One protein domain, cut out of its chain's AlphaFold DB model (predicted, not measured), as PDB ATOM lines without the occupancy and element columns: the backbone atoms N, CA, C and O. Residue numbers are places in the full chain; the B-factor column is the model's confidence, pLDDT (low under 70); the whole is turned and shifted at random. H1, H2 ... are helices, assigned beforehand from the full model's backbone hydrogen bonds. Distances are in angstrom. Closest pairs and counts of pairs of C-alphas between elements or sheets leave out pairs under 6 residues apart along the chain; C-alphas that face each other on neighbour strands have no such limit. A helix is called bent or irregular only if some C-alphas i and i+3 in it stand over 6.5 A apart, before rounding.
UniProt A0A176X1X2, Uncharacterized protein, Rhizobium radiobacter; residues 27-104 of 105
ATOM      1  N   ILE A  27     303.141 -19.145 -38.733       98.56
ATOM      2  CA  ILE A  27     302.603 -19.897 -39.876       98.56
ATOM      3  C   ILE A  27     301.081 -19.751 -39.938       98.56
ATOM      4  O   ILE A  27     300.534 -19.364 -40.971       98.56
ATOM      5  N   VAL A  28     300.391 -20.010 -38.825       98.50
ATOM      6  CA  VAL A  28     298.926 -19.922 -38.762       98.50
ATOM      7  C   VAL A  28     298.456 -18.489 -38.994       98.50
ATOM      8  O   VAL A  28     297.499 -18.274 -39.735       98.50
ATOM      9  N   THR A  29     299.166 -17.500 -38.455       98.62
ATOM     10  CA  THR A  29     298.895 -16.083 -38.729       98.62
ATOM     11  C   THR A  29     298.929 -15.807 -40.229       98.62
ATOM     12  O   THR A  29     297.954 -15.291 -40.764       98.62
ATOM     13  N   VAL A  30     300.003 -16.203 -40.923       98.50
ATOM     14  CA  VAL A  30     300.162 -15.992 -42.373       98.50
ATOM     15  C   VAL A  30     299.030 -16.642 -43.167       98.50
ATOM     16  O   VAL A  30     298.510 -16.023 -44.093       98.50
ATOM     17  N   ILE A  31     298.599 -17.845 -42.781       98.38
ATOM     18  CA  ILE A  31     297.457 -18.525 -43.411       98.38
ATOM     19  C   ILE A  31     296.179 -17.679 -43.285       98.38
ATOM     20  O   ILE A  31     295.440 -17.530 -44.258       98.38
ATOM     21  N   PHE A  32     295.925 -17.090 -42.114       98.25
ATOM     22  CA  PHE A  32     294.712 -16.308 -41.860       98.25
ATOM     23  C   PHE A  32     294.764 -14.857 -42.361       98.25
ATOM     24  O   PHE A  32     293.709 -14.226 -42.449       98.25
ATOM     25  N   LEU A  33     295.927 -14.328 -42.765       97.31
ATOM     26  CA  LEU A  33     296.032 -12.961 -43.307       97.31
ATOM     27  C   LEU A  33     295.190 -12.732 -44.567       97.31
ATOM     28  O   LEU A  33     294.784 -11.603 -44.830       97.31
ATOM     29  N   PHE A  34     294.889 -13.784 -45.328       95.38
ATOM     30  CA  PHE A  34     294.022 -13.687 -46.505       95.38
ATOM     31  C   PHE A  34     292.532 -13.546 -46.157       95.38
ATOM     32  O   PHE A  34     291.737 -13.214 -47.033       95.38
ATOM     33  N   ALA A  35     292.145 -13.802 -44.902       97.94
ATOM     34  CA  ALA A  35     290.749 -13.842 -44.468       97.94
ATOM     35  C   ALA A  35     290.388 -12.752 -43.447       97.94
ATOM     36  O   ALA A  35     289.238 -12.316 -43.407       97.94
ATOM     37  N   VAL A  36     291.334 -12.323 -42.606       98.19
ATOM     38  CA  VAL A  36     291.067 -11.400 -41.491       98.19
ATOM     39  C   VAL A  36     292.198 -10.377 -41.308       98.19
ATOM     40  O   VAL A  36     293.326 -10.620 -41.741       98.19
ATOM     41  N   PRO A  37     291.946  -9.233 -40.639       98.12
ATOM     42  CA  PRO A  37     292.990  -8.256 -40.334       98.12
ATOM     43  C   PRO A  37     294.147  -8.864 -39.533       98.12
ATOM     44  O   PRO A  37     293.926  -9.740 -38.695       98.12
ATOM     45  N   PHE A  38     295.359  -8.324 -39.710       97.38
ATOM     46  CA  PHE A  38     296.588  -8.819 -39.069       97.38
ATOM     47  C   PHE A  38     296.430  -9.095 -37.570       97.38
ATOM     48  O   PHE A  38     296.786 -10.174 -37.111       97.38
ATOM     49  N   LYS A  39     295.840  -8.156 -36.814       97.81
ATOM     50  CA  LYS A  39     295.622  -8.322 -35.369       97.81
ATOM     51  C   LYS A  39     294.811  -9.586 -35.060       97.81
ATOM     52  O   LYS A  39     295.181 -10.345 -34.176       97.81
ATOM     53  N   VAL A  40     293.731  -9.835 -35.801       98.25
ATOM     54  CA  VAL A  40     292.879 -11.017 -35.605       98.25
ATOM     55  C   VAL A  40     293.625 -12.286 -36.014       98.25
ATOM     56  O   VAL A  40     293.636 -13.243 -35.247       98.25
ATOM     57  N   ALA A  41     294.309 -12.278 -37.163       98.44
ATOM     58  CA  ALA A  41     295.105 -13.415 -37.629       98.44
ATOM     59  C   ALA A  41     296.199 -13.803 -36.616       98.44
ATOM     60  O   ALA A  41     296.372 -14.983 -36.317       98.44
ATOM     61  N   ALA A  42     296.885 -12.809 -36.042       98.44
ATOM     62  CA  ALA A  42     297.916 -13.007 -35.030       98.44
ATOM     63  C   ALA A  42     297.349 -13.629 -33.746       98.44
ATOM     64  O   ALA A  42     297.892 -14.610 -33.240       98.44
ATOM     65  N   LEU A  43     296.217 -13.117 -33.249       98.44
ATOM     66  CA  LEU A  43     295.533 -13.692 -32.087       98.44
ATOM     67  C   LEU A  43     295.074 -15.136 -32.351       98.44
ATOM     68  O   LEU A  43     295.214 -15.987 -31.474       98.44
ATOM     69  N   MET A  44     294.579 -15.429 -33.558       98.44
ATOM     70  CA  MET A  44     294.208 -16.789 -33.964       98.44
ATOM     71  C   MET A  44     295.415 -17.728 -33.990       98.44
ATOM     72  O   MET A  44     295.320 -18.837 -33.471       98.44
ATOM     73  N   GLY A  45     296.552 -17.291 -34.542       98.50
ATOM     74  CA  GLY A  45     297.781 -18.084 -34.564       98.50
ATOM     75  C   GLY A  45     298.313 -18.397 -33.167       98.50
ATOM     76  O   GLY A  45     298.645 -19.544 -32.875       98.50
ATOM     77  N   LEU A  46     298.323 -17.403 -32.278       98.62
ATOM     78  CA  LEU A  46     298.752 -17.574 -30.887       98.62
ATOM     79  C   LEU A  46     297.816 -18.514 -30.115       98.62
ATOM     80  O   LEU A  46     298.279 -19.440 -29.450       98.62
ATOM     81  N   ALA A  47     296.499 -18.321 -30.239       98.38
ATOM     82  CA  ALA A  47     295.506 -19.186 -29.601       98.38
ATOM     83  C   ALA A  47     295.577 -20.629 -30.125       98.38
ATOM     84  O   ALA A  47     295.485 -21.576 -29.341       98.38
ATOM     85  N   PHE A  48     295.784 -20.800 -31.434       98.56
ATOM     86  CA  PHE A  48     295.977 -22.107 -32.053       98.56
ATOM     87  C   PHE A  48     297.180 -22.833 -31.452       98.56
ATOM     88  O   PHE A  48     297.045 -23.984 -31.050       98.56
ATOM     89  N   SER A  49     298.329 -22.165 -31.341       98.44
ATOM     90  CA  SER A  49     299.549 -22.785 -30.819       98.44
ATOM     91  C   SER A  49     299.410 -23.180 -29.347       98.44
ATOM     92  O   SER A  49     299.798 -24.284 -28.978       98.44
ATOM     93  N   ILE A  50     298.764 -22.355 -28.511       98.38
ATOM     94  CA  ILE A  50     298.440 -22.741 -27.123       98.38
ATOM     95  C   ILE A  50     297.564 -24.004 -27.109       98.38
ATOM     96  O   ILE A  50     297.837 -24.951 -26.369       98.38
ATOM     97  N   GLY A  51     296.527 -24.040 -27.951       98.06
ATOM     98  CA  GLY A  51     295.645 -25.198 -28.089       98.06
ATOM     99  C   GLY A  51     296.363 -26.452 -28.596       98.06
ATOM    100  O   GLY A  51     296.068 -27.552 -28.126       98.06
ATOM    101  N   HIS A  52     297.324 -26.293 -29.509       98.06
ATOM    102  CA  HIS A  52     298.156 -27.372 -30.035       98.06
ATOM    103  C   HIS A  52     298.969 -28.040 -28.924       98.06
ATOM    104  O   HIS A  52     298.847 -29.250 -28.735       98.06
ATOM    105  N   PHE A  53     299.730 -27.259 -28.152       97.44
ATOM    106  CA  PHE A  53     300.540 -27.786 -27.048       97.44
ATOM    107  C   PHE A  53     299.678 -28.406 -25.951       97.44
ATOM    108  O   PHE A  53     299.952 -29.518 -25.512       97.44
ATOM    109  N   HIS A  54     298.566 -27.762 -25.578       97.56
ATOM    110  CA  HIS A  54     297.618 -28.362 -24.639       97.56
ATOM    111  C   HIS A  54     297.098 -29.720 -25.147       97.56
ATOM    112  O   HIS A  54     297.010 -30.680 -24.387       97.56
ATOM    113  N   GLY A  55     296.759 -29.821 -26.436       96.81
ATOM    114  CA  GLY A  55     296.317 -31.069 -27.058       96.81
ATOM    115  C   GLY A  55     297.404 -32.147 -27.111       96.81
ATOM    116  O   GLY A  55     297.094 -33.316 -26.866       96.81
ATOM    117  N   ARG A  56     298.655 -31.760 -27.400       96.50
ATOM    118  CA  ARG A  56     299.835 -32.640 -27.418       96.50
ATOM    119  C   ARG A  56     300.045 -33.274 -26.045       96.50
ATOM    120  O   ARG A  56     299.944 -34.494 -25.933       96.50
ATOM    121  N   GLU A  57     300.183 -32.455 -25.003       96.75
ATOM    122  CA  GLU A  57     300.430 -32.944 -23.641       96.75
ATOM    123  C   GLU A  57     299.268 -33.748 -23.086       96.75
ATOM    124  O   GLU A  57     299.460 -34.795 -22.470       96.75
ATOM    125  N   LYS A  58     298.033 -33.314 -23.359       96.75
ATOM    126  CA  LYS A  58     296.843 -34.068 -22.976       96.75
ATOM    127  C   LYS A  58     296.875 -35.479 -23.571       96.75
ATOM    128  O   LYS A  58     296.647 -36.450 -22.851       96.75
ATOM    129  N   ARG A  59     297.151 -35.600 -24.874       96.12
ATOM    130  CA  ARG A  59     297.268 -36.892 -25.570       96.12
ATOM    131  C   ARG A  59     298.409 -37.726 -24.990       96.12
ATOM    132  O   ARG A  59     298.258 -38.937 -24.834       96.12
ATOM    133  N   ASP A  60     299.539 -37.106 -24.690       95.50
ATOM    134  CA  ASP A  60     300.714 -37.821 -24.197       95.50
ATOM    135  C   ASP A  60     300.496 -38.318 -22.764       95.50
ATOM    136  O   ASP A  60     300.841 -39.460 -22.447       95.50
ATOM    137  N   TYR A  61     299.770 -37.560 -21.940       96.38
ATOM    138  CA  TYR A  61     299.283 -38.040 -20.654       96.38
ATOM    139  C   TYR A  61     298.304 -39.207 -20.824       96.38
ATOM    140  O   TYR A  61     298.504 -40.250 -20.203       96.38
ATOM    141  N   GLU A  62     297.295 -39.087 -21.700       96.56
ATOM    142  CA  GLU A  62     296.338 -40.168 -21.994       96.56
ATOM    143  C   GLU A  62     297.043 -41.481 -22.360       96.56
ATOM    144  O   GLU A  62     296.656 -42.544 -21.871       96.56
ATOM    145  N   ARG A  63     298.100 -41.400 -23.177       95.62
ATOM    146  CA  ARG A  63     298.927 -42.549 -23.570       95.62
ATOM    147  C   ARG A  63     299.762 -43.092 -22.419       95.62
ATOM    148  O   ARG A  63     299.806 -44.302 -22.241       95.62
ATOM    149  N   SER A  64     300.387 -42.226 -21.622       95.50
ATOM    150  CA  SER A  64     301.250 -42.651 -20.510       95.50
ATOM    151  C   SER A  64     300.519 -43.419 -19.403       95.50
ATOM    152  O   SER A  64     301.158 -44.137 -18.639       95.50
ATOM    153  N   VAL A  65     299.189 -43.284 -19.317       95.62
ATOM    154  CA  VAL A  65     298.348 -43.990 -18.334       95.62
ATOM    155  C   VAL A  65     297.367 -44.987 -18.968       95.62
ATOM    156  O   VAL A  65     296.399 -45.376 -18.312       95.62
ATOM    157  N   ASP A  66     297.573 -45.364 -20.237       96.56
ATOM    158  CA  ASP A  66     296.714 -46.288 -20.999       96.56
ATOM    159  C   ASP A  66     295.212 -45.969 -20.868       96.56
ATOM    160  O   ASP A  66     294.359 -46.840 -20.638       96.56
ATOM    161  N   MET A  67     294.877 -44.680 -20.970       95.94
ATOM    162  CA  MET A  67     293.543 -44.193 -20.645       95.94
ATOM    163  C   MET A  67     292.484 -44.823 -21.553       95.94
ATOM    164  O   MET A  67     292.566 -44.769 -22.778       95.94
ATOM    165  N   LYS A  68     291.439 -45.394 -20.946       95.50
ATOM    166  CA  LYS A  68     290.257 -45.861 -21.679       95.50
ATOM    167  C   LYS A  68     289.277 -44.706 -21.918       95.50
ATOM    168  O   LYS A  68     289.149 -43.840 -21.047       95.50
ATOM    169  N   PRO A  69     288.550 -44.695 -23.050       94.44
ATOM    170  CA  PRO A  69     287.460 -43.751 -23.267       94.44
ATOM    171  C   PRO A  69     286.414 -43.806 -22.136       94.44
ATOM    172  O   PRO A  69     286.114 -44.899 -21.651       94.44
ATOM    173  N   PRO A  70     285.821 -42.666 -21.735       93.12
ATOM    174  CA  PRO A  70     286.076 -41.312 -22.231       93.12
ATOM    175  C   PRO A  70     287.319 -40.665 -21.587       93.12
ATOM    176  O   PRO A  70     287.510 -40.728 -20.372       93.12
ATOM    177  N   HIS A  71     288.141 -39.968 -22.382       92.38
ATOM    178  CA  HIS A  71     289.432 -39.407 -21.940       92.38
ATOM    179  C   HIS A  71     289.319 -38.107 -21.111       92.38
ATOM    180  O   HIS A  71     290.117 -37.177 -21.240       92.38
ATOM    181  N   LEU A  72     288.309 -38.004 -20.246       92.88
ATOM    182  CA  LEU A  72     288.034 -36.786 -19.472       92.88
ATOM    183  C   LEU A  72     289.138 -36.474 -18.461       92.88
ATOM    184  O   LEU A  72     289.444 -35.312 -18.209       92.88
ATOM    185  N   LYS A  73     289.782 -37.511 -17.914       93.69
ATOM    186  CA  LYS A  73     290.887 -37.340 -16.964       93.69
ATOM    187  C   LYS A  73     292.108 -36.677 -17.604       93.69
ATOM    188  O   LYS A  73     292.936 -36.166 -16.858       93.69
ATOM    189  N   GLY A  74     292.210 -36.663 -18.937       92.94
ATOM    190  CA  GLY A  74     293.293 -35.997 -19.656       92.94
ATOM    191  C   GLY A  74     293.318 -34.482 -19.462       92.94
ATOM    192  O   GLY A  74     294.388 -33.889 -19.460       92.94
ATOM    193  N   TYR A  75     292.157 -33.868 -19.212       94.25
ATOM    194  CA  TYR A  75     292.034 -32.425 -18.969       94.25
ATOM    195  C   TYR A  75     292.471 -31.991 -17.562       94.25
ATOM    196  O   TYR A  75     292.564 -30.799 -17.277       94.25
ATOM    197  N   LEU A  76     292.717 -32.941 -16.659       94.81
ATOM    198  CA  LEU A  76     293.146 -32.658 -15.293       94.81
ATOM    199  C   LEU A  76     294.663 -32.426 -15.287       94.81
ATOM    200  O   LEU A  76     295.415 -33.308 -14.883       94.81
ATOM    201  N   MET A  77     295.105 -31.250 -15.745       93.06
ATOM    202  CA  MET A  77     296.528 -30.912 -15.946       93.06
ATOM    203  C   MET A  77     297.406 -31.103 -14.697       93.06
ATOM    204  O   MET A  77     298.599 -31.341 -14.811       93.06
ATOM    205  N   TRP A  78     296.829 -31.081 -13.491       92.62
ATOM    206  CA  TRP A  78     297.551 -31.392 -12.246       92.62
ATOM    207  C   TRP A  78     297.959 -32.866 -12.104       92.62
ATOM    208  O   TRP A  78     298.629 -33.227 -11.140       92.62
ATOM    209  N   ARG A  79     297.505 -33.738 -13.009       94.69
ATOM    210  CA  ARG A  79     297.910 -35.147 -13.088       94.69
ATOM    211  C   ARG A  79     299.024 -35.390 -14.098       94.69
ATOM    212  O   ARG A  79     299.509 -36.515 -14.175       94.69
ATOM    213  N   TRP A  80     299.374 -34.380 -14.888       96.31
ATOM    214  CA  TRP A  80     300.452 -34.480 -15.857       96.31
ATOM    215  C   TRP A  80     301.786 -34.641 -15.130       96.31
ATOM    216  O   TRP A  80     301.957 -34.182 -13.997       96.31
ATOM    217  N   ASN A  81     302.714 -35.350 -15.763       94.19
ATOM    218  CA  ASN A  81     304.056 -35.498 -15.223       94.19
ATOM    219  C   ASN A  81     304.842 -34.179 -15.376       94.19
ATOM    220  O   ASN A  81     304.366 -33.209 -15.967       94.19
ATOM    221  N   PHE A  82     306.046 -34.132 -14.804       92.06
ATOM    222  CA  PHE A  82     306.855 -32.913 -14.819       92.06
ATOM    223  C   PHE A  82     307.189 -32.445 -16.242       92.06
ATOM    224  O   PHE A  82     307.044 -31.264 -16.522       92.06
ATOM    225  N   ASP A  83     307.546 -33.384 -17.118       91.00
ATOM    226  CA  ASP A  83     307.901 -33.165 -18.525       91.00
ATOM    227  C   ASP A  83     306.766 -32.463 -19.293       91.00
ATOM    228  O   ASP A  83     306.926 -31.362 -19.811       91.00
ATOM    229  N   GLN A  84     305.553 -33.010 -19.198       94.38
ATOM    230  CA  GLN A  84     304.340 -32.450 -19.798       94.38
ATOM    231  C   GLN A  84     304.015 -31.047 -19.272       94.38
ATOM    232  O   GLN A  84     303.602 -30.152 -20.010       94.38
ATOM    233  N   ILE A  85     304.186 -30.827 -17.966       94.50
ATOM    234  CA  ILE A  85     303.965 -29.511 -17.353       94.50
ATOM    235  C   ILE A  85     304.992 -28.502 -17.883       94.50
ATOM    236  O   ILE A  85     304.609 -27.370 -18.195       94.50
ATOM    237  N   THR A  86     306.267 -28.892 -17.987       93.00
ATOM    238  CA  THR A  86     307.343 -28.020 -18.476       93.00
ATOM    239  C   THR A  86     307.287 -27.769 -19.973       93.00
ATOM    240  O   THR A  86     307.700 -26.698 -20.399       93.00
ATOM    241  N   ASP A  87     306.714 -28.671 -20.758       93.50
ATOM    242  CA  ASP A  87     306.560 -28.465 -22.197       93.50
ATOM    243  C   ASP A  87     305.383 -27.538 -22.519       93.50
ATOM    244  O   ASP A  87     305.457 -26.697 -23.425       93.50
ATOM    245  N   PHE A  88     304.304 -27.628 -21.736       96.50
ATOM    246  CA  PHE A  88     303.112 -26.810 -21.941       96.50
ATOM    247  C   PHE A  88     303.212 -25.411 -21.332       96.50
ATOM    248  O   PHE A  88     303.049 -24.421 -22.046       96.50
ATOM    249  N   TRP A  89     303.409 -25.296 -20.015       96.38
ATOM    250  CA  TRP A  89     303.166 -24.033 -19.307       96.38
ATOM    251  C   TRP A  89     304.106 -22.893 -19.714       96.38
ATOM    252  O   TRP A  89     303.598 -21.804 -19.987       96.38
ATOM    253  N   PRO A  90     305.435 -23.087 -19.803       96.62
ATOM    254  CA  PRO A  90     306.347 -22.059 -20.299       96.62
ATOM    255  C   PRO A  90     305.963 -21.569 -21.699       96.62
ATOM    256  O   PRO A  90     305.846 -20.363 -21.919       96.62
ATOM    257  N   THR A  91     305.675 -22.497 -22.613       97.38
ATOM    258  CA  THR A  91     305.213 -22.195 -23.974       97.38
ATOM    259  C   THR A  91     303.917 -21.389 -23.951       97.38
ATOM    260  O   THR A  91     303.841 -20.314 -24.546       97.38
ATOM    261  N   ALA A  92     302.910 -21.847 -23.206       97.75
ATOM    262  CA  ALA A  92     301.619 -21.176 -23.098       97.75
ATOM    263  C   ALA A  92     301.736 -19.765 -22.503       97.75
ATOM    264  O   ALA A  92     301.094 -18.842 -22.999       97.75
ATOM    265  N   VAL A  93     302.578 -19.574 -21.481       98.31
ATOM    266  CA  VAL A  93     302.819 -18.268 -20.851       98.31
ATOM    267  C   VAL A  93     303.489 -17.301 -21.823       98.31
ATOM    268  O   VAL A  93     303.047 -16.157 -21.929       98.31
ATOM    269  N   VAL A  94     304.511 -17.741 -22.565       98.38
ATOM    270  CA  VAL A  94     305.170 -16.889 -23.570       98.38
ATOM    271  C   VAL A  94     304.188 -16.496 -24.672       98.38
ATOM    272  O   VAL A  94     304.082 -15.318 -25.007       98.38
ATOM    273  N   LEU A  95     303.422 -17.449 -25.203       98.38
ATOM    274  CA  LEU A  95     302.434 -17.171 -26.246       98.38
ATOM    275  C   LEU A  95     301.312 -16.249 -25.751       98.38
ATOM    276  O   LEU A  95     300.894 -15.351 -26.481       98.38
ATOM    277  N   LEU A  96     300.860 -16.420 -24.506       98.31
ATOM    278  CA  LEU A  96     299.890 -15.527 -23.877       98.31
ATOM    279  C   LEU A  96     300.463 -14.117 -23.709       98.31
ATOM    280  O   LEU A  96     299.777 -13.141 -23.994       98.31
ATOM    281  N   PHE A  97     301.723 -13.991 -23.300       98.44
ATOM    282  CA  PHE A  97     302.377 -12.692 -23.186       98.44
ATOM    283  C   PHE A  97     302.475 -11.982 -24.545       98.44
ATOM    284  O   PHE A  97     302.111 -10.813 -24.658       98.44
ATOM    285  N   VAL A  98     302.854 -12.701 -25.605       98.25
ATOM    286  CA  VAL A  98     302.838 -12.164 -26.977       98.25
ATOM    287  C   VAL A  98     301.420 -11.773 -27.403       98.25
ATOM    288  O   VAL A  98     301.230 -10.738 -28.040       98.25
ATOM    289  N   MET A  99     300.407 -12.549 -27.016       98.00
ATOM    290  CA  MET A  99     299.002 -12.232 -27.283       98.00
ATOM    291  C   MET A  99     298.580 -10.911 -26.639       98.00
ATOM    292  O   MET A  99     297.881 -10.119 -27.272       98.00
ATOM    293  N   LEU A 100     299.033 -10.646 -25.412       97.75
ATOM    294  CA  LEU A 100     298.785  -9.381 -24.728       97.75
ATOM    295  C   LEU A 100     299.477  -8.211 -25.445       97.75
ATOM    296  O   LEU A 100     298.806  -7.214 -25.709       97.75
ATOM    297  N   ILE A 101     300.738  -8.374 -25.866       97.81
ATOM    298  CA  ILE A 101     301.469  -7.365 -26.661       97.81
ATOM    299  C   ILE A 101     300.717  -7.038 -27.958       97.81
ATOM    300  O   ILE A 101     300.462  -5.879 -28.278       97.81
ATOM    301  N   VAL A 102     300.285  -8.063 -28.701       96.62
ATOM    302  CA  VAL A 102     299.484  -7.888 -29.927       96.62
ATOM    303  C   VAL A 102     298.155  -7.181 -29.635       96.62
ATOM    304  O   VAL A 102     297.618  -6.465 -30.488       96.62
ATOM    305  N   ASN A 103     297.600  -7.361 -28.434       94.56
ATOM    306  CA  ASN A 103     296.349  -6.731 -28.044       94.56
ATOM    307  C   ASN A 103     296.493  -5.278 -27.558       94.56
ATOM    308  O   ASN A 103     295.468  -4.598 -27.454       94.56
ATOM    309  N   GLY A 104     297.715  -4.781 -27.365       93.81
ATOM    310  CA  GLY A 104     298.000  -3.408 -26.937       93.81
ATOM    311  C   GLY A 104     298.346  -3.263 -25.455       93.81
ATOM    312  O   GLY A 104     298.221  -2.160 -24.926       93.81
TER     313      GLY A 104
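This is residues 27 to 104 of the 105 residues of an uncharacterized protein of Rhizobium radiobacter (UniProt A0A176X1X2). Two long helices, H2 and H4, lie side by side and run opposite ways; short H1 folds back on the first part of H2, and short H3 packs near its other end. The 78 printed residues, with four named helices, H1 to H4 in order, and no named strand, are all helix in class. The whole is loose, radius of gyration of the C-alphas 14.9 A, and elongated, spanning 42 by 22 by 17 A.

H1, residues 27 to 32, begins at C-alpha 27 (302.603, -19.897, -39.876) and is 8.9 A long. H2, residues 38 to 64, is 38.9 A long. H3, residues 71 to 75, is 8.0 A. H4, residues 82 to 103, is 31.2 A, ends at C-alpha 103 (296.349, -6.731, -28.044), and is only just irregular: C-alphas 87 and 90 are 6.7 A apart.

H2 is the hub. Its residues 38 to 48 alone touch H1, closest C-alphas Val 28 and Gly 45, 4.7 A, at a steep tilt of 51 degrees, opposite ways. Its residues 58 to 62 alone touch H3, closest C-alphas Lys 58 and Gly 74, 5.2 A. H4 touches H2, closest C-alphas Ile 50 and Ala 92, 5.4 A, at a shallow tilt of 10 degrees, opposite ways. H4 is apart from H1 and H3. Every O i to N i+4 pair is within hydrogen-bond range in H1 and H2, 16 of 18 in H4, and 0 of 1 in H3, where 2 of 2 O i to N i+3 pairs are.

The farthest C-alphas, Lys 68 and Gly 104, are 43.5 A apart. The printed part has no cut and no long link; no printed residue is under 70 in pLDDT.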